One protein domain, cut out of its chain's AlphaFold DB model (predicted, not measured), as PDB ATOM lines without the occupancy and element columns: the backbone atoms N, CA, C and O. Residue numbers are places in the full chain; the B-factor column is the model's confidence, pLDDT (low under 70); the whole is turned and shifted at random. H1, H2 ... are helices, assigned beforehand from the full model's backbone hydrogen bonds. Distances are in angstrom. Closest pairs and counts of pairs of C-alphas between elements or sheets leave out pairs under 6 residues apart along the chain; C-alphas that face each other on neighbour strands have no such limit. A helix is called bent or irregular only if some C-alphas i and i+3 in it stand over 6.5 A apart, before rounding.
ATOM      1  N   TYR A 254     246.734 109.444 380.802       88.12
ATOM      2  CA  TYR A 254     246.064 109.404 382.108       88.12
ATOM      3  C   TYR A 254     246.780 108.490 383.097       88.12
ATOM      4  O   TYR A 254     246.888 108.861 384.263       88.12
ATOM      5  N   GLY A 255     247.268 107.329 382.652       87.44
ATOM      6  CA  GLY A 255     248.051 106.402 383.468       87.44
ATOM      7  C   GLY A 255     249.302 107.061 384.042       87.44
ATOM      8  O   GLY A 255     249.511 107.040 385.255       87.44
ATOM      9  N   ILE A 256     250.081 107.725 383.186       83.44
ATOM     10  CA  ILE A 256     251.284 108.475 383.578       83.44
ATOM     11  C   ILE A 256     250.916 109.609 384.543       83.44
ATOM     12  O   ILE A 256     251.499 109.727 385.621       83.44
ATOM     13  N   ALA A 257     249.905 110.417 384.205       82.69
ATOM     14  CA  ALA A 257     249.472 111.523 385.055       82.69
ATOM     15  C   ALA A 257     249.003 111.039 386.437       82.69
ATOM     16  O   ALA A 257     249.348 111.641 387.452       82.69
ATOM     17  N   TYR A 258     248.244 109.944 386.494       84.19
ATOM     18  CA  TYR A 258     247.777 109.348 387.743       84.19
ATOM     19  C   TYR A 258     248.946 108.888 388.624       84.19
ATOM     20  O   TYR A 258     248.983 109.226 389.810       84.19
ATOM     21  N   GLN A 259     249.931 108.200 388.042       81.88
ATOM     22  CA  GLN A 259     251.132 107.757 388.755       81.88
ATOM     23  C   GLN A 259     251.976 108.939 389.255       81.88
ATOM     24  O   GLN A 259     252.417 108.929 390.407       81.88
ATOM     25  N   PHE A 260     252.111 110.002 388.456       80.19
ATOM     26  CA  PHE A 260     252.778 111.245 388.859       80.19
ATOM     27  C   PHE A 260     252.087 111.934 390.043       80.19
ATOM     28  O   PHE A 260     252.741 112.340 391.005       80.19
ATOM     29  N   TYR A 261     250.756 112.061 390.020       75.25
ATOM     30  CA  TYR A 261     250.035 112.655 391.149       75.25
ATOM     31  C   TYR A 261     250.140 111.787 392.406       75.25
ATOM     32  O   TYR A 261     250.340 112.325 393.497       75.25
ATOM     33  N   ARG A 262     250.062 110.458 392.272       79.06
ATOM     34  CA  ARG A 262     250.199 109.531 393.403       79.06
ATOM     35  C   ARG A 262     251.585 109.612 394.046       79.06
ATOM     36  O   ARG A 262     251.669 109.695 395.269       79.06
ATOM     37  N   SER A 263     252.657 109.640 393.250       75.75
ATOM     38  CA  SER A 263     254.030 109.722 393.773       75.75
ATOM     39  C   SER A 263     254.297 111.027 394.531       75.75
ATOM     40  O   SER A 263     255.065 111.033 395.489       75.75
ATOM     41  N   ARG A 264     253.616 112.123 394.164       73.44
ATOM     42  CA  ARG A 264     253.751 113.430 394.824       73.44
ATOM     43  C   ARG A 264     252.900 113.592 396.085       73.44
ATOM     44  O   ARG A 264     253.302 114.318 396.991       73.44
ATOM     45  N   ILE A 265     251.717 112.978 396.125       69.00
ATOM     46  CA  ILE A 265     250.775 113.092 397.253       69.00
ATOM     47  C   ILE A 265     251.132 112.110 398.387       69.00
ATOM     48  O   ILE A 265     250.772 112.352 399.537       69.00
ATOM     49  N   GLY A 266     251.892 111.047 398.096       62.47
ATOM     50  CA  GLY A 266     252.246 110.011 399.070       62.47
ATOM     51  C   GLY A 266     251.081 109.059 399.364       62.47
ATOM     52  O   GLY A 266     250.097 109.004 398.621       62.47
ATOM     53  N   SER A 267     251.183 108.277 400.445       58.59
ATOM     54  CA  SER A 267     250.102 107.383 400.875       58.59
ATOM     55  C   SER A 267     248.902 108.202 401.357       58.59
ATOM     56  O   SER A 267     248.966 108.855 402.400       58.59
ATOM     57  N   LEU A 268     247.808 108.165 400.595       59.69
ATOM     58  CA  LEU A 268     246.518 108.711 401.017       59.69
ATOM     59  C   LEU A 268     246.047 108.007 402.300       59.69
ATOM     60  O   LEU A 268     246.273 106.807 402.462       59.69
ATOM     61  N   ASP A 269     245.348 108.735 403.176       56.50
ATOM     62  CA  ASP A 269     244.672 108.130 404.328       56.50
ATOM     63  C   ASP A 269     243.730 106.997 403.874       56.50
ATOM     64  O   ASP A 269     243.124 107.061 402.795       56.50
ATOM     65  N   HIS A 270     243.601 105.956 404.698       56.78
ATOM     66  CA  HIS A 270     242.890 104.726 404.358       56.78
ATOM     67  C   HIS A 270     241.448 105.015 403.916       56.78
ATOM     68  O   HIS A 270     241.010 104.519 402.878       56.78
ATOM     69  N   ALA A 271     240.756 105.923 404.612       53.03
ATOM     70  CA  ALA A 271     239.392 106.336 404.279       53.03
ATOM     71  C   ALA A 271     239.279 107.015 402.899       53.03
ATOM     72  O   ALA A 271     238.304 106.805 402.175       53.03
ATOM     73  N   SER A 272     240.290 107.791 402.500       58.75
ATOM     74  CA  SER A 272     240.346 108.417 401.174       58.75
ATOM     75  C   SER A 272     240.625 107.382 400.084       58.75
ATOM     76  O   SER A 272     240.004 107.423 399.023       58.75
ATOM     77  N   SER A 273     241.490 106.400 400.350       60.47
ATOM     78  CA  SER A 273     241.816 105.329 399.394       60.47
ATOM     79  C   SER A 273     240.624 104.416 399.053       60.47
ATOM     80  O   SER A 273     240.566 103.848 397.959       60.47
ATOM     81  N   GLU A 274     239.630 104.323 399.945       69.94
ATOM     82  CA  GLU A 274     238.414 103.532 399.729       69.94
ATOM     83  C   GLU A 274     237.367 104.220 398.837       69.94
ATOM     84  O   GLU A 274     236.403 103.574 398.406       69.94
ATOM     85  N   HIS A 275     237.541 105.507 398.511       80.50
ATOM     86  CA  HIS A 275     236.574 106.236 397.698       80.50
ATOM     87  C   HIS A 275     236.401 105.588 396.314       80.50
ATOM     88  O   HIS A 275     237.369 105.303 395.603       80.50
ATOM     89  N   ILE A 276     235.147 105.404 395.889       84.69
ATOM     90  CA  ILE A 276     234.788 104.682 394.656       84.69
ATOM     91  C   ILE A 276     235.516 105.213 393.411       84.69
ATOM     92  O   ILE A 276     235.996 104.421 392.604       84.69
ATOM     93  N   CYS A 277     235.661 106.536 393.280       83.81
ATOM     94  CA  CYS A 277     236.360 107.150 392.147       83.81
ATOM     95  C   CYS A 277     237.867 106.870 392.158       83.81
ATOM     96  O   CYS A 277     238.448 106.692 391.093       83.81
ATOM     97  N   LEU A 278     238.492 106.808 393.337       82.75
ATOM     98  CA  LEU A 278     239.925 106.529 393.461       82.75
ATOM     99  C   LEU A 278     240.212 105.053 393.198       82.75
ATOM    100  O   LEU A 278     241.136 104.734 392.460       82.75
ATOM    101  N   ARG A 279     239.356 104.155 393.693       84.69
ATOM    102  CA  ARG A 279     239.423 102.728 393.352       84.69
ATOM    103  C   ARG A 279     239.199 102.465 391.868       84.69
ATOM    104  O   ARG A 279     239.888 101.630 391.292       84.69
ATOM    105  N   PHE A 280     238.250 103.172 391.255       88.81
ATOM    106  CA  PHE A 280     238.031 103.107 389.813       88.81
ATOM    107  C   PHE A 280     239.263 103.589 389.043       88.81
ATOM    108  O   PHE A 280     239.739 102.871 388.172       88.81
ATOM    109  N   ALA A 281     239.807 104.760 389.396       87.81
ATOM    110  CA  ALA A 281     241.009 105.300 388.769       87.81
ATOM    111  C   ALA A 281     242.200 104.345 388.919       87.81
ATOM    112  O   ALA A 281     242.823 104.017 387.917       87.81
ATOM    113  N   LYS A 282     242.449 103.813 390.124       86.31
ATOM    114  CA  LYS A 282     243.489 102.801 390.367       86.31
ATOM    115  C   LYS A 282     243.304 101.578 389.467       86.31
ATOM    116  O   LYS A 282     244.227 101.204 388.761       86.31
ATOM    117  N   GLY A 283     242.109 100.985 389.446       86.44
ATOM    118  CA  GLY A 283     241.839  99.794 388.634       86.44
ATOM    119  C   GLY A 283     241.905 100.042 387.124       86.44
ATOM    120  O   GLY A 283     242.263  99.143 386.376       86.44
ATOM    121  N   ALA A 284     241.570 101.250 386.666       88.94
ATOM    122  CA  ALA A 284     241.578 101.593 385.246       88.94
ATOM    123  C   ALA A 284     242.951 102.052 384.733       88.94
ATOM    124  O   ALA A 284     243.243 101.861 383.556       88.94
ATOM    125  N   LEU A 285     243.756 102.703 385.575       88.69
ATOM    126  CA  LEU A 285     244.989 103.398 385.184       88.69
ATOM    127  C   LEU A 285     246.265 102.732 385.707       88.69
ATOM    128  O   LEU A 285     247.350 103.088 385.261       88.69
ATOM    129  N   GLU A 286     246.139 101.784 386.637       84.62
ATOM    130  CA  GLU A 286     247.255 101.041 387.225       84.62
ATOM    131  C   GLU A 286     246.794  99.636 387.697       84.62
ATOM    132  O   GLU A 286     246.840  99.317 388.890       84.62
ATOM    133  N   ASP A 321     229.961 123.804 398.343       46.28
ATOM    134  CA  ASP A 321     229.722 124.630 397.153       46.28
ATOM    135  C   ASP A 321     230.866 124.604 396.119       46.28
ATOM    136  O   ASP A 321     230.826 125.332 395.125       46.28
ATOM    137  N   SER A 322     231.904 123.773 396.292       59.56
ATOM    138  CA  SER A 322     232.998 123.715 395.310       59.56
ATOM    139  C   SER A 322     232.632 122.886 394.065       59.56
ATOM    140  O   SER A 322     232.100 121.774 394.149       59.56
ATOM    141  N   VAL A 323     232.972 123.399 392.874       61.22
ATOM    142  CA  VAL A 323     232.796 122.709 391.573       61.22
ATOM    143  C   VAL A 323     233.444 121.317 391.586       61.22
ATOM    144  O   VAL A 323     232.898 120.365 391.038       61.22
ATOM    145  N   GLN A 324     234.572 121.171 392.282       63.69
ATOM    146  CA  GLN A 324     235.297 119.907 392.424       63.69
ATOM    147  C   GLN A 324     234.476 118.836 393.158       63.69
ATOM    148  O   GLN A 324     234.446 117.684 392.725       63.69
ATOM    149  N   HIS A 325     233.766 119.204 394.230       66.81
ATOM    150  CA  HIS A 325     232.930 118.266 394.982       66.81
ATOM    151  C   HIS A 325     231.744 117.768 394.144       66.81
ATOM    152  O   HIS A 325     231.403 116.583 394.161       66.81
ATOM    153  N   MET A 326     231.149 118.655 393.341       68.00
ATOM    154  CA  MET A 326     230.090 118.293 392.400       68.00
ATOM    155  C   MET A 326     230.588 117.334 391.312       68.00
ATOM    156  O   MET A 326     229.935 116.321 391.055       68.00
ATOM    157  N   LEU A 327     231.755 117.609 390.719       71.00
ATOM    158  CA  LEU A 327     232.378 116.734 389.721       71.00
ATOM    159  C   LEU A 327     232.658 115.340 390.293       71.00
ATOM    160  O   LEU A 327     232.318 114.337 389.666       71.00
ATOM    161  N   LEU A 328     233.209 115.267 391.508       74.88
ATOM    162  CA  LEU A 328     233.495 113.999 392.175       74.88
ATOM    163  C   LEU A 328     232.212 113.211 392.489       74.88
ATOM    164  O   LEU A 328     232.171 111.994 392.297       74.88
ATOM    165  N   LYS A 329     231.143 113.898 392.913       80.19
ATOM    166  CA  LYS A 329     229.824 113.300 393.165       80.19
ATOM    167  C   LYS A 329     229.193 112.743 391.889       80.19
ATOM    168  O   LYS A 329     228.665 111.631 391.906       80.19
ATOM    169  N   GLU A 330     229.239 113.487 390.786       81.38
ATOM    170  CA  GLU A 330     228.709 113.018 389.502       81.38
ATOM    171  C   GLU A 330     229.525 111.858 388.931       81.38
ATOM    172  O   GLU A 330     228.934 110.865 388.503       81.38
ATOM    173  N   ALA A 331     230.857 111.913 389.021       85.19
ATOM    174  CA  ALA A 331     231.727 110.787 388.688       85.19
ATOM    175  C   ALA A 331     231.368 109.535 389.507       85.19
ATOM    176  O   ALA A 331     231.179 108.457 388.940       85.19
ATOM    177  N   GLY A 332     231.166 109.687 390.820       86.44
ATOM    178  CA  GLY A 332     230.745 108.596 391.699       86.44
ATOM    179  C   GLY A 332     229.396 107.995 391.295       86.44
ATOM    180  O   GLY A 332     229.249 106.774 391.286       86.44
ATOM    181  N   LYS A 333     228.425 108.823 390.886       87.88
ATOM    182  CA  LYS A 333     227.131 108.348 390.365       87.88
ATOM    183  C   LYS A 333     227.254 107.623 389.027       87.88
ATOM    184  O   LYS A 333     226.477 106.702 388.794       87.88
ATOM    185  N   ILE A 334     228.143 108.058 388.129       89.19
ATOM    186  CA  ILE A 334     228.399 107.344 386.866       89.19
ATOM    187  C   ILE A 334     228.905 105.939 387.192       89.19
ATOM    188  O   ILE A 334     228.332 104.967 386.716       89.19
ATOM    189  N   ILE A 335     229.921 105.839 388.051       90.44
ATOM    190  CA  ILE A 335     230.560 104.565 388.391       90.44
ATOM    191  C   ILE A 335     229.588 103.641 389.132       90.44
ATOM    192  O   ILE A 335     229.427 102.489 388.747       90.44
ATOM    193  N   ALA A 336     228.896 104.136 390.162       90.00
ATOM    194  CA  ALA A 336     228.028 103.309 391.004       90.00
ATOM    195  C   ALA A 336     226.828 102.701 390.254       90.00
ATOM    196  O   ALA A 336     226.355 101.631 390.635       90.00
ATOM    197  N   ASN A 337     226.338 103.371 389.207       91.44
ATOM    198  CA  ASN A 337     225.197 102.911 388.411       91.44
ATOM    199  C   ASN A 337     225.609 102.091 387.182       91.44
ATOM    200  O   ASN A 337     224.755 101.744 386.368       91.44
ATOM    201  N   ASP A 338     226.898 101.788 387.033       92.94
ATOM    202  CA  ASP A 338     227.431 101.096 385.872       92.94
ATOM    203  C   ASP A 338     228.115  99.786 386.273       92.94
ATOM    204  O   ASP A 338     229.148  99.766 386.947       92.94
ATOM    205  N   ALA A 339     227.521  98.665 385.861       92.06
ATOM    206  CA  ALA A 339     227.990  97.343 386.255       92.06
ATOM    207  C   ALA A 339     229.417  97.044 385.764       92.06
ATOM    208  O   ALA A 339     230.167  96.401 386.497       92.06
ATOM    209  N   GLU A 340     229.795  97.523 384.575       92.81
ATOM    210  CA  GLU A 340     231.124  97.305 383.992       92.81
ATOM    211  C   GLU A 340     232.182  98.139 384.722       92.81
ATOM    212  O   GLU A 340     233.206  97.599 385.146       92.81
ATOM    213  N   LEU A 341     231.908  99.424 384.989       92.75
ATOM    214  CA  LEU A 341     232.829 100.265 385.772       92.75
ATOM    215  C   LEU A 341     233.005  99.724 387.199       92.75
ATOM    216  O   LEU A 341     234.103  99.754 387.758       92.75
ATOM    217  N   MET A 342     231.950  99.146 387.777       91.31
ATOM    218  CA  MET A 342     232.028  98.485 389.079       91.31
ATOM    219  C   MET A 342     232.870  97.202 389.076       91.31
ATOM    220  O   MET A 342     233.376  96.836 390.140       91.31
ATOM    221  N   GLN A 343     233.045  96.505 387.947       90.50
ATOM    222  CA  GLN A 343     234.005  95.390 387.876       90.50
ATOM    223  C   GLN A 343     235.445  95.893 387.975       90.50
ATOM    224  O   GLN A 343     236.253  95.282 388.675       90.50
ATOM    225  N   ILE A 344     235.735  97.044 387.364       90.62
ATOM    226  CA  ILE A 344     237.046  97.701 387.433       90.62
ATOM    227  C   ILE A 344     237.340  98.150 388.869       90.62
ATOM    228  O   ILE A 344     238.389  97.822 389.414       90.62
ATOM    229  N   VAL A 345     236.375  98.784 389.551       87.69
ATOM    230  CA  VAL A 345     236.491  99.137 390.985       87.69
ATOM    231  C   VAL A 345     236.816  97.917 391.854       87.69
ATOM    232  O   VAL A 345     237.537  98.019 392.850       87.69
ATOM    233  N   LYS A 346     236.255  96.753 391.507       86.56
ATOM    234  CA  LYS A 346     236.461  95.486 392.220       86.56
ATOM    235  C   LYS A 346     237.783  94.793 391.867       86.56
ATOM    236  O   LYS A 346     238.038  93.750 392.459       86.56
ATOM    237  N   GLY A 347     238.580  95.330 390.939       83.44
ATOM    238  CA  GLY A 347     239.831  94.714 390.482       83.44
ATOM    239  C   GLY A 347     239.622  93.405 389.717       83.44
ATOM    240  O   GLY A 347     240.493  92.548 389.717       83.44
ATOM    241  N   LYS A 348     238.436  93.203 389.125       83.56
ATOM    242  CA  LYS A 348     238.083  91.959 388.418       83.56
ATOM    243  C   LYS A 348     238.371  91.997 386.921       83.56
ATOM    244  O   LYS A 348     238.221  90.979 386.257       83.56
ATOM    245  N   GLU A 349     238.714  93.166 386.398       85.50
ATOM    246  CA  GLU A 349     239.006  93.368 384.988       85.50
ATOM    247  C   GLU A 349     240.495  93.646 384.820       85.50
ATOM    248  O   GLU A 349     241.004  94.618 385.373       85.50
ATOM    249  N   THR A 350     241.172  92.794 384.058       78.62
ATOM    250  CA  THR A 350     242.607  92.906 383.762       78.62
ATOM    251  C   THR A 350     242.872  93.073 382.270       78.62
ATOM    252  O   THR A 350     244.006  93.304 381.869       78.62
ATOM    253  N   ASN A 351     241.844  92.980 381.418       86.00
ATOM    254  CA  ASN A 351     242.024  93.127 379.984       86.00
ATOM    255  C   ASN A 351     242.247  94.601 379.615       86.00
ATOM    256  O   ASN A 351     241.308  95.402 379.630       86.00
ATOM    257  N   THR A 352     243.467  94.941 379.199       83.50
ATOM    258  CA  THR A 352     243.861  96.307 378.825       83.50
ATOM    259  C   THR A 352     242.932  96.949 377.793       83.50
ATOM    260  O   THR A 352     242.537  98.099 377.960       83.50
ATOM    261  N   LEU A 353     242.523  96.223 376.744       86.19
ATOM    262  CA  LEU A 353     241.642  96.774 375.701       86.19
ATOM    263  C   LEU A 353     240.264  97.136 376.259       86.19
ATOM    264  O   LEU A 353     239.643  98.116 375.836       86.19
ATOM    265  N   LYS A 354     239.771  96.345 377.217       90.50
ATOM    266  CA  LYS A 354     238.522  96.648 377.906       90.50
ATOM    267  C   LYS A 354     238.691  97.834 378.854       90.50
ATOM    268  O   LYS A 354     237.847  98.723 378.817       90.50
ATOM    269  N   LEU A 355     239.780  97.900 379.620       91.31
ATOM    270  CA  LEU A 355     240.084  99.049 380.481       91.31
ATOM    271  C   LEU A 355     240.169 100.355 379.676       91.31
ATOM    272  O   LEU A 355     239.516 101.330 380.044       91.31
ATOM    273  N   GLU A 356     240.862 100.349 378.533       91.62
ATOM    274  CA  GLU A 356     240.946 101.483 377.597       91.62
ATOM    275  C   GLU A 356     239.549 101.957 377.167       91.62
ATOM    276  O   GLU A 356     239.213 103.148 377.230       91.62
ATOM    277  N   ARG A 357     238.699 101.012 376.749       93.06
ATOM    278  CA  ARG A 357     237.339 101.301 376.283       93.06
ATOM    279  C   ARG A 357     236.462 101.863 377.397       93.06
ATOM    280  O   ARG A 357     235.773 102.860 377.177       93.06
ATOM    281  N   GLU A 358     236.463 101.229 378.565       94.12
ATOM    282  CA  GLU A 358     235.624 101.643 379.690       94.12
ATOM    283  C   GLU A 358     236.093 102.974 380.292       94.12
ATOM    284  O   GLU A 358     235.254 103.808 380.634       94.12
ATOM    285  N   TRP A 359     237.404 103.237 380.329       94.06
ATOM    286  CA  TRP A 359     237.943 104.544 380.709       94.06
ATOM    287  C   TRP A 359     237.489 105.641 379.742       94.06
ATOM    288  O   TRP A 359     236.943 106.664 380.158       94.06
ATOM    289  N   SER A 360     237.616 105.401 378.433       93.12
ATOM    290  CA  SER A 360     237.153 106.334 377.400       93.12
ATOM    291  C   SER A 360     235.652 106.608 377.474       93.12
ATOM    292  O   SER A 360     235.212 107.755 377.339       93.12
ATOM    293  N   ARG A 361     234.859 105.572 377.757       94.31
ATOM    294  CA  ARG A 361     233.419 105.703 377.980       94.31
ATOM    295  C   ARG A 361     233.112 106.510 379.239       94.31
ATOM    296  O   ARG A 361     232.265 107.397 379.179       94.31
ATOM    297  N   PHE A 362     233.811 106.254 380.345       93.12
ATOM    298  CA  PHE A 362     233.667 107.027 381.578       93.12
ATOM    299  C   PHE A 362     233.979 108.511 381.354       93.12
ATOM    300  O   PHE A 362     233.153 109.355 381.704       93.12
ATOM    301  N   VAL A 363     235.106 108.836 380.710       90.56
ATOM    302  CA  VAL A 363     235.474 110.226 380.399       90.56
ATOM    303  C   VAL A 363     234.411 110.890 379.525       90.56
ATOM    304  O   VAL A 363     234.008 112.014 379.809       90.56
ATOM    305  N   SER A 364     233.902 110.188 378.511       89.25
ATOM    306  CA  SER A 364     232.848 110.710 377.629       89.25
ATOM    307  C   SER A 364     231.547 110.990 378.390       89.25
ATOM    308  O   SER A 364     230.930 112.037 378.206       89.25
ATOM    309  N   LEU A 365     231.135 110.085 379.286       88.94
ATOM    310  CA  LEU A 365     229.956 110.277 380.136       88.94
ATOM    311  C   LEU A 365     230.139 111.445 381.108       88.94
ATOM    312  O   LEU A 365     229.221 112.248 381.274       88.94
ATOM    313  N   ALA A 366     231.315 111.555 381.729       84.94
ATOM    314  CA  ALA A 366     231.646 112.654 382.625       84.94
ATOM    315  C   ALA A 366     231.642 113.995 381.875       84.94
ATOM    316  O   ALA A 366     230.968 114.929 382.303       84.94
ATOM    317  N   ALA A 367     232.303 114.060 380.718       83.50
ATOM    318  CA  ALA A 367     232.340 115.235 379.855       83.50
ATOM    319  C   ALA A 367     230.934 115.681 379.429       83.50
ATOM    320  O   ALA A 367     230.599 116.854 379.577       83.50
ATOM    321  N   ASN A 368     230.085 114.746 378.988       83.50
ATOM    322  CA  ASN A 368     228.706 115.046 378.598       83.50
ATOM    323  C   ASN A 368     227.885 115.606 379.764       83.50
ATOM    324  O   ASN A 368     227.169 116.585 379.582       83.50
ATOM    325  N   ARG A 369     228.012 115.045 380.977       81.06
ATOM    326  CA  ARG A 369     227.301 115.575 382.155       81.06
ATOM    327  C   ARG A 369     227.749 116.988 382.517       81.06
ATOM    328  O   ARG A 369     226.900 117.825 382.815       81.06
ATOM    329  N   VAL A 370     229.054 117.257 382.474       74.75
ATOM    330  CA  VAL A 370     229.603 118.599 382.731       74.75
ATOM    331  C   VAL A 370     229.123 119.590 381.672       74.75
ATOM    332  O   VAL A 370     228.711 120.696 382.015       74.75
ATOM    333  N   LEU A 371     229.111 119.184 380.400       75.25
ATOM    334  CA  LEU A 371     228.643 120.011 379.290       75.25
ATOM    335  C   LEU A 371     227.141 120.321 379.392       75.25
ATOM    336  O   LEU A 371     226.759 121.475 379.225       75.25
ATOM    337  N   SER A 372     226.296 119.337 379.719       76.56
ATOM    338  CA  SER A 372     224.858 119.560 379.930       76.56
ATOM    339  C   SER A 372     224.601 120.540 381.075       76.56
ATOM    340  O   SER A 372     223.863 121.501 380.900       76.56
ATOM    341  N   GLN A 373     225.278 120.373 382.216       70.88
ATOM    342  CA  GLN A 373     225.141 121.301 383.346       70.88
ATOM    343  C   GLN A 373     225.625 122.717 383.009       70.88
ATOM    344  O   GLN A 373     225.053 123.699 383.486       70.88
ATOM    345  N   PHE A 374     226.675 122.838 382.192       67.56
ATOM    346  CA  PHE A 374     227.136 124.125 381.679       67.56
ATOM    347  C   PHE A 374     226.106 124.762 380.739       67.56
ATOM    348  O   PHE A 374     225.830 125.956 380.867       67.56
ATOM    349  N   ALA A 375     225.526 123.986 379.820       69.06
ATOM    350  CA  ALA A 375     224.507 124.461 378.888       69.06
ATOM    351  C   ALA A 375     223.257 124.948 379.634       69.06
ATOM    352  O   ALA A 375     222.811 126.066 379.386       69.06
ATOM    353  N   ASP A 376     222.773 124.175 380.610       70.69
ATOM    354  CA  ASP A 376     221.614 124.533 381.434       70.69
ATOM    355  C   ASP A 376     221.861 125.832 382.213       70.69
ATOM    356  O   ASP A 376     221.020 126.729 382.225       70.69
ATOM    357  N   ARG A 377     223.046 125.981 382.824       67.38
ATOM    358  CA  ARG A 377     223.426 127.204 383.552       67.38
ATOM    359  C   ARG A 377     223.573 128.405 382.631       67.38
ATOM    360  O   ARG A 377     223.058 129.467 382.950       67.38
ATOM    361  N   THR A 378     224.236 128.243 381.491       65.19
ATOM    362  CA  THR A 378     224.426 129.329 380.520       65.19
ATOM    363  C   THR A 378     223.087 129.783 379.949       65.19
ATOM    364  O   THR A 378     222.843 130.983 379.857       65.19
ATOM    365  N   LEU A 379     222.193 128.843 379.627       67.44
ATOM    366  CA  LEU A 379     220.843 129.138 379.156       67.44
ATOM    367  C   LEU A 379     220.034 129.877 380.232       67.44
ATOM    368  O   LEU A 379     219.433 130.909 379.944       67.44
ATOM    369  N   HIS A 380     220.070 129.409 381.483       65.19
ATOM    370  CA  HIS A 380     219.394 130.079 382.595       65.19
ATOM    371  C   HIS A 380     219.963 131.473 382.900       65.19
ATOM    372  O   HIS A 380     219.186 132.399 383.126       65.19
ATOM    373  N   SER A 381     221.283 131.667 382.855       63.91
ATOM    374  CA  SER A 381     221.916 132.973 383.087       63.91
ATOM    375  C   SER A 381     221.711 133.945 381.920       63.91
ATOM    376  O   SER A 381     221.535 135.140 382.159       63.91
ATOM    377  N   ALA A 382     221.658 133.456 380.674       58.84
ATOM    378  CA  ALA A 382     221.312 134.259 379.498       58.84
ATOM    379  C   ALA A 382     219.849 134.730 379.529       58.84
ATOM    380  O   ALA A 382     219.557 135.856 379.132       58.84
ATOM    381  N   LEU A 383     218.941 133.899 380.052       63.50
ATOM    382  CA  LEU A 383     217.536 134.258 380.275       63.50
ATOM    383  C   LEU A 383     217.331 135.145 381.520       63.50
ATOM    384  O   LEU A 383     216.334 135.858 381.596       63.50
ATOM    385  N   GLY A 384     218.257 135.112 382.487       61.91
ATOM    386  CA  GLY A 384     218.159 135.797 383.784       61.91
ATOM    387  C   GLY A 384     219.007 137.067 383.960       61.91
ATOM    388  O   GLY A 384     219.005 137.629 385.050       61.91
ATOM    389  N   ALA A 385     219.731 137.521 382.929       53.00
ATOM    390  CA  ALA A 385     220.565 138.736 382.925       53.00
ATOM    391  C   ALA A 385     221.664 138.827 384.017       53.00
ATOM    392  O   ALA A 385     222.056 139.927 384.410       53.00
ATOM    393  N   ASN A 386     222.231 137.699 384.468       54.06
ATOM    394  CA  ASN A 386     223.357 137.681 385.416       54.06
ATOM    395  C   ASN A 386     224.692 137.382 384.712       54.06
ATOM    396  O   ASN A 386     225.109 136.235 384.565       54.06
ATOM    397  N   LEU A 387     225.404 138.442 384.311       49.44
ATOM    398  CA  LEU A 387     226.721 138.379 383.651       49.44
ATOM    399  C   LEU A 387     227.833 137.741 384.514       49.44
ATOM    400  O   LEU A 387     228.818 137.248 383.968       49.44
ATOM    401  N   PHE A 388     227.688 137.714 385.843       51.62
ATOM    402  CA  PHE A 388     228.687 137.137 386.755       51.62
ATOM    403  C   PHE A 388     228.714 135.596 386.757       51.62
ATOM    404  O   PHE A 388     229.778 135.010 386.961       51.62
ATOM    405  N   ASP A 389     227.605 134.926 386.427       51.41
ATOM    406  CA  ASP A 389     227.551 133.456 386.340       51.41
ATOM    407  C   ASP A 389     228.359 132.906 385.151       51.41
ATOM    408  O   ASP A 389     228.884 131.788 385.191       51.41
ATOM    409  N   VAL A 390     228.546 133.725 384.109       49.91
ATOM    410  CA  VAL A 390     229.364 133.394 382.934       49.91
ATOM    411  C   VAL A 390     230.842 133.238 383.317       49.91
ATOM    412  O   VAL A 390     231.531 132.387 382.761       49.91
ATOM    413  N   PHE A 391     231.350 133.954 384.325       47.78
ATOM    414  CA  PHE A 391     232.746 133.800 384.761       47.78
ATOM    415  C   PHE A 391     232.995 132.493 385.531       47.78
ATOM    416  O   PHE A 391     234.031 131.856 385.336       47.78
ATOM    417  N   HIS A 392     232.030 132.010 386.323       51.41
ATOM    418  CA  HIS A 392     232.106 130.674 386.937       51.41
ATOM    419  C   HIS A 392     232.007 129.542 385.901       51.41
ATOM    420  O   HIS A 392     232.567 128.454 386.085       51.41
ATOM    421  N   SER A 393     231.352 129.815 384.774       55.12
ATOM    422  CA  SER A 393     231.249 128.902 383.638       55.12
ATOM    423  C   SER A 393     232.619 128.658 382.956       55.12
ATOM    424  O   SER A 393     232.916 127.527 382.560       55.12
ATOM    425  N   ILE A 394     233.525 129.649 382.956       52.16
ATOM    426  CA  ILE A 394     234.896 129.540 382.409       52.16
ATOM    427  C   ILE A 394     235.740 128.515 383.184       52.16
ATOM    428  O   ILE A 394     236.466 127.728 382.575       52.16
ATOM    429  N   GLY A 395     235.613 128.454 384.515       57.62
ATOM    430  CA  GLY A 395     236.303 127.440 385.329       57.62
ATOM    431  C   GLY A 395     235.826 126.012 385.033       57.62
ATOM    432  O   GLY A 395     236.624 125.074 384.999       57.62
ATOM    433  N   SER A 396     234.533 125.855 384.735       59.34
ATOM    434  CA  SER A 396     233.934 124.568 384.354       59.34
ATOM    435  C   SER A 396     234.386 124.136 382.953       59.34
ATOM    436  O   SER A 396     234.785 122.985 382.770       59.34
ATOM    437  N   ALA A 397     234.440 125.069 381.997       62.84
ATOM    438  CA  ALA A 397     235.026 124.831 380.679       62.84
ATOM    439  C   ALA A 397     236.505 124.420 380.789       62.84
ATOM    440  O   ALA A 397     236.909 123.434 380.180       62.84
ATOM    441  N   GLY A 398     237.296 125.093 381.632       67.06
ATOM    442  CA  GLY A 398     238.691 124.724 381.898       67.06
ATOM    443  C   GLY A 398     238.848 123.288 382.412       67.06
ATOM    444  O   GLY A 398     239.699 122.549 381.920       67.06
ATOM    445  N   SER A 399     237.988 122.852 383.340       67.00
ATOM    446  CA  SER A 399     237.996 121.470 383.844       67.00
ATOM    447  C   SER A 399     237.595 120.433 382.786       67.00
ATOM    448  O   SER A 399     238.179 119.351 382.735       67.00
ATOM    449  N   LEU A 400     236.661 120.778 381.893       72.00
ATOM    450  CA  LEU A 400     236.265 119.939 380.762       72.00
ATOM    451  C   LEU A 400     237.394 119.813 379.730       72.00
ATOM    452  O   LEU A 400     237.675 118.713 379.262       72.00
ATOM    453  N   TYR A 401     238.076 120.916 379.410       74.81
ATOM    454  CA  TYR A 401     239.243 120.900 378.527       74.81
ATOM    455  C   TYR A 401     240.398 120.103 379.129       74.81
ATOM    456  O   TYR A 401     241.010 119.319 378.414       74.81
ATOM    457  N   ALA A 402     240.666 120.240 380.430       76.50
ATOM    458  CA  ALA A 402     241.677 119.437 381.114       76.50
ATOM    459  C   ALA A 402     241.331 117.942 381.077       76.50
ATOM    460  O   ALA A 402     242.203 117.117 380.809       76.50
ATOM    461  N   LEU A 403     240.053 117.600 381.281       81.00
ATOM    462  CA  LEU A 403     239.576 116.232 381.146       81.00
ATOM    463  C   LEU A 403     239.776 115.732 379.712       81.00
ATOM    464  O   LEU A 403     240.318 114.658 379.549       81.00
ATOM    465  N   LEU A 404     239.406 116.474 378.669       87.75
ATOM    466  CA  LEU A 404     239.489 115.999 377.278       87.75
ATOM    467  C   LEU A 404     240.878 116.148 376.627       87.75
ATOM    468  O   LEU A 404     241.116 115.559 375.571       87.75
ATOM    469  N   ALA A 405     241.803 116.891 377.242       87.38
ATOM    470  CA  ALA A 405     243.116 117.209 376.678       87.38
ATOM    471  C   ALA A 405     243.917 115.985 376.188       87.38
ATOM    472  O   ALA A 405     244.419 116.051 375.062       87.38
ATOM    473  N   PRO A 406     243.999 114.854 376.922       89.50
ATOM    474  CA  PRO A 406     244.708 113.666 376.440       89.50
ATOM    475  C   PRO A 406     244.172 113.123 375.110       89.50
ATOM    476  O   PRO A 406     244.947 112.651 374.280       89.50
ATOM    477  N   TYR A 407     242.860 113.236 374.863       91.25
ATOM    478  CA  TYR A 407     242.270 112.841 373.584       91.25
ATOM    479  C   TYR A 407     242.672 113.797 372.466       91.25
ATOM    480  O   TYR A 407     243.061 113.330 371.402       91.25
ATOM    481  N   PHE A 408     242.628 115.113 372.692       89.81
ATOM    482  CA  PHE A 408     243.062 116.078 371.676       89.81
ATOM    483  C   PHE A 408     244.523 115.859 371.274       89.81
ATOM    484  O   PHE A 408     244.812 115.812 370.081       89.81
ATOM    485  N   VAL A 409     245.409 115.626 372.250       87.75
ATOM    486  CA  VAL A 409     246.817 115.278 371.997       87.75
ATOM    487  C   VAL A 409     246.923 113.989 371.178       87.75
ATOM    488  O   VAL A 409     247.598 113.974 370.152       87.75
ATOM    489  N   GLY A 410     246.223 112.924 371.583       89.62
ATOM    490  CA  GLY A 410     246.242 111.648 370.864       89.62
ATOM    491  C   GLY A 410     245.740 111.758 369.422       89.62
ATOM    492  O   GLY A 410     246.349 111.204 368.510       89.62
ATOM    493  N   TYR A 411     244.648 112.487 369.177       92.25
ATOM    494  CA  TYR A 411     244.101 112.653 367.826       92.25
ATOM    495  C   TYR A 411     244.987 113.525 366.932       92.25
ATOM    496  O   TYR A 411     245.163 113.186 365.760       92.25
ATOM    497  N   ASP A 412     245.543 114.617 367.462       90.12
ATOM    498  CA  ASP A 412     246.432 115.502 366.707       90.12
ATOM    499  C   ASP A 412     247.709 114.766 366.281       90.12
ATOM    500  O   ASP A 412     247.996 114.686 365.081       90.12
ATOM    501  N   LEU A 413     248.379 114.110 367.236       88.38
ATOM    502  CA  LEU A 413     249.601 113.339 367.004       88.38
ATOM    503  C   LEU A 413     249.400 112.237 365.956       88.38
ATOM    504  O   LEU A 413     250.108 112.184 364.955       88.38
ATOM    505  N   PHE A 414     248.375 111.399 366.115       91.88
ATOM    506  CA  PHE A 414     248.116 110.317 365.159       91.88
ATOM    507  C   PHE A 414     247.759 110.866 363.768       91.88
ATOM    508  O   PHE A 414     248.028 110.234 362.742       91.88
ATOM    509  N   SER A 415     247.129 112.044 363.691       92.62
ATOM    510  CA  SER A 415     246.817 112.674 362.409       92.62
ATOM    511  C   SER A 415     248.066 113.199 361.694       92.62
ATOM    512  O   SER A 415     248.149 113.088 360.465       92.62
ATOM    513  N   SER A 416     249.034 113.752 362.432       89.81
ATOM    514  CA  SER A 416     250.288 114.265 361.880       89.81
ATOM    515  C   SER A 416     251.208 113.117 361.449       89.81
ATOM    516  O   SER A 416     251.693 113.127 360.314       89.81
ATOM    517  N   GLU A 417     251.323 112.067 362.265       90.88
ATOM    518  CA  GLU A 417     252.077 110.843 361.964       90.88
ATOM    519  C   GLU A 417     251.550 110.141 360.705       90.88
ATOM    520  O   GLU A 417     252.323 109.792 359.812       90.88
ATOM    521  N   ARG A 418     250.223 110.007 360.555       93.38
ATOM    522  CA  ARG A 418     249.617 109.444 359.331       93.38
ATOM    523  C   ARG A 418     249.936 110.266 358.083       93.38
ATOM    524  O   ARG A 418     250.105 109.701 357.005       93.38
ATOM    525  N   LYS A 419     249.987 111.599 358.189       93.75
ATOM    526  CA  LYS A 419     250.382 112.456 357.057       93.75
ATOM    527  C   LYS A 419     251.855 112.241 356.716       93.75
ATOM    528  O   LYS A 419     252.195 112.172 355.538       93.75
ATOM    529  N   PHE A 420     252.719 112.140 357.725       95.19
ATOM    530  CA  PHE A 420     254.148 111.917 357.533       95.19
ATOM    531  C   PHE A 420     254.453 110.539 356.929       95.19
ATOM    532  O   PHE A 420     255.197 110.458 355.951       95.19
ATOM    533  N   SER A 421     253.824 109.473 357.429       95.50
ATOM    534  CA  SER A 421     254.008 108.122 356.888       95.50
ATOM    535  C   SER A 421     253.613 108.050 355.414       95.50
ATOM    536  O   SER A 421     254.360 107.505 354.605       95.50
ATOM    537  N   MET A 422     252.515 108.706 355.022       94.56
ATOM    538  CA  MET A 422     252.134 108.800 353.611       94.56
ATOM    539  C   MET A 422     253.163 109.558 352.761       94.56
ATOM    540  O   MET A 422     253.446 109.123 351.650       94.56
ATOM    541  N   LYS A 423     253.775 110.637 353.276       95.38
ATOM    542  CA  LYS A 423     254.863 111.333 352.564       95.38
ATOM    543  C   LYS A 423     256.066 110.422 352.324       95.38
ATOM    544  O   LYS A 423     256.674 110.523 351.264       95.38
ATOM    545  N   CYS A 424     256.407 109.559 353.283       96.06
ATOM    546  CA  CYS A 424     257.474 108.569 353.118       96.06
ATOM    547  C   CYS A 424     257.073 107.503 352.094       96.06
ATOM    548  O   CYS A 424     257.823 107.239 351.163       96.06
ATOM    549  N   HIS A 425     255.856 106.970 352.196       94.81
ATOM    550  CA  HIS A 425     255.319 105.995 351.248       94.81
ATOM    551  C   HIS A 425     255.337 106.503 349.798       94.81
ATOM    552  O   HIS A 425     255.723 105.780 348.883       94.81
ATOM    553  N   ASP A 426     254.960 107.764 349.574       93.62
ATOM    554  CA  ASP A 426     254.915 108.367 348.238       93.62
ATOM    555  C   ASP A 426     256.300 108.484 347.573       93.62
ATOM    556  O   ASP A 426     256.368 108.602 346.349       93.62
ATOM    557  N   ARG A 427     257.404 108.382 348.331       92.19
ATOM    558  CA  ARG A 427     258.773 108.309 347.780       92.19
ATOM    559  C   ARG A 427     259.075 106.985 347.080       92.19
ATOM    560  O   ARG A 427     259.936 106.957 346.205       92.19
ATOM    561  N   PHE A 428     258.355 105.924 347.439       89.12
ATOM    562  CA  PHE A 428     258.561 104.561 346.936       89.12
ATOM    563  C   PHE A 428     257.428 104.082 346.022       89.12
ATOM    564  O   PHE A 428     257.502 102.999 345.444       89.12
ATOM    565  N   ARG A 429     256.372 104.885 345.826       79.94
ATOM    566  CA  ARG A 429     255.369 104.577 344.802       79.94
ATOM    567  C   ARG A 429     255.978 104.791 343.423       79.94
ATOM    568  O   ARG A 429     256.365 105.903 343.067       79.94
ATOM    569  N   GLN A 430     255.985 103.739 342.605       61.09
ATOM    570  CA  GLN A 430     256.239 103.887 341.177       61.09
ATOM    571  C   GLN A 430     255.257 104.926 340.612       61.09
ATOM    572  O   GLN A 430     254.046 104.835 340.830       61.09
TER     573      GLN A 430
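This is residues 254 to 286 and 321 to 430 of the 461 residues of a protein of Pseudodesulfovibrio profundus (UniProt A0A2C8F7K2). What does the model look like? A long helical hairpin of H6 and H7a has a cluster of short helices, H3, H4 and H5, packed crosswise on residues 355 to 370 of H6, and H1 packs on H3 with residues 254 to 258. H7 is bent, and beyond the bend residues 408 to 430 stick out as a long arm. What is it made of, and how large is it? The printed part has 143 residues with seven named helices, H1 to H7 in order, and no named strand: all helix. It is loose, with a radius of gyration of the C-alphas of 19.5 A and spans of 65 by 44 by 31 A.

Where do the first helices run? H1, residues 254 to 265, begins at C-alpha 254 (246.064, 109.404, 382.108); H2 is residues 270 to 273 and H3 residues 276 to 285. Which helices follow the cut? H4 is residues 323 to 336, 20.0 A long, H5 residues 339 to 345, and H6 residues 352 to 384, 47.4 A long, ending at C-alpha 384 (218.159, 135.797, 383.784). How is H7 built? By its hydrogen bonds residues 389 to 425 were assigned as one helix, but it is bent: C-alphas 403 and 406 are 7.4 A apart. Its arms are H7a, residues 389 to 403, 21.6 A, and H7b, residues 406 to 425, 28.4 A, ending at C-alpha 425 (255.319, 105.995, 351.248).

What do H1 and H2 meet? H1 touches H3 with residues 254 to 258 alone, closest at the C-alphas of Gly 255 and Leu 285, 4.6 A; H2 and H3 are close but not clearly touching, with C-alphas 273 and 279 at 7.0 A. How do H3, H4 and H5 stand? H3 is about perpendicular to H5, at 80 degrees, and touches it, closest at the C-alphas of Phe 280 and Val 345, 4.4 A. H4 touches H6 at a steep tilt of 47 degrees, opposite ways, closest at the C-alphas of Ala 331 and Ala 366, 6.3 A. What does H7 do? H6 and H7a form a hairpin at a shallow tilt of 10 degrees, closest at the C-alphas of Ala 367 and Leu 400, 6.2 A, while H7b stands at a steep tilt of 50 degrees to H7a. Are the helix backbones complete? Each O i to N i+4 pair is within hydrogen-bond range in H1, H3, H4, H5, H6 and H7b, and 9 of 11 are in H7a; H2 is too short for such a pair.

How far does it reach? The two C-alphas farthest apart, those of Gly 384 and Gln 430, are 65.4 A apart. Where is the cut? Residues 287 to 320 are not printed, and C-alphas 286 and 321 are 31.0 A apart; of the links that are printed whole, none is long. Where is confidence low? The mean pLDDT of the printed part is 78.6, and 42 residues are under 70, among them 265 to 274 and 377 to 399.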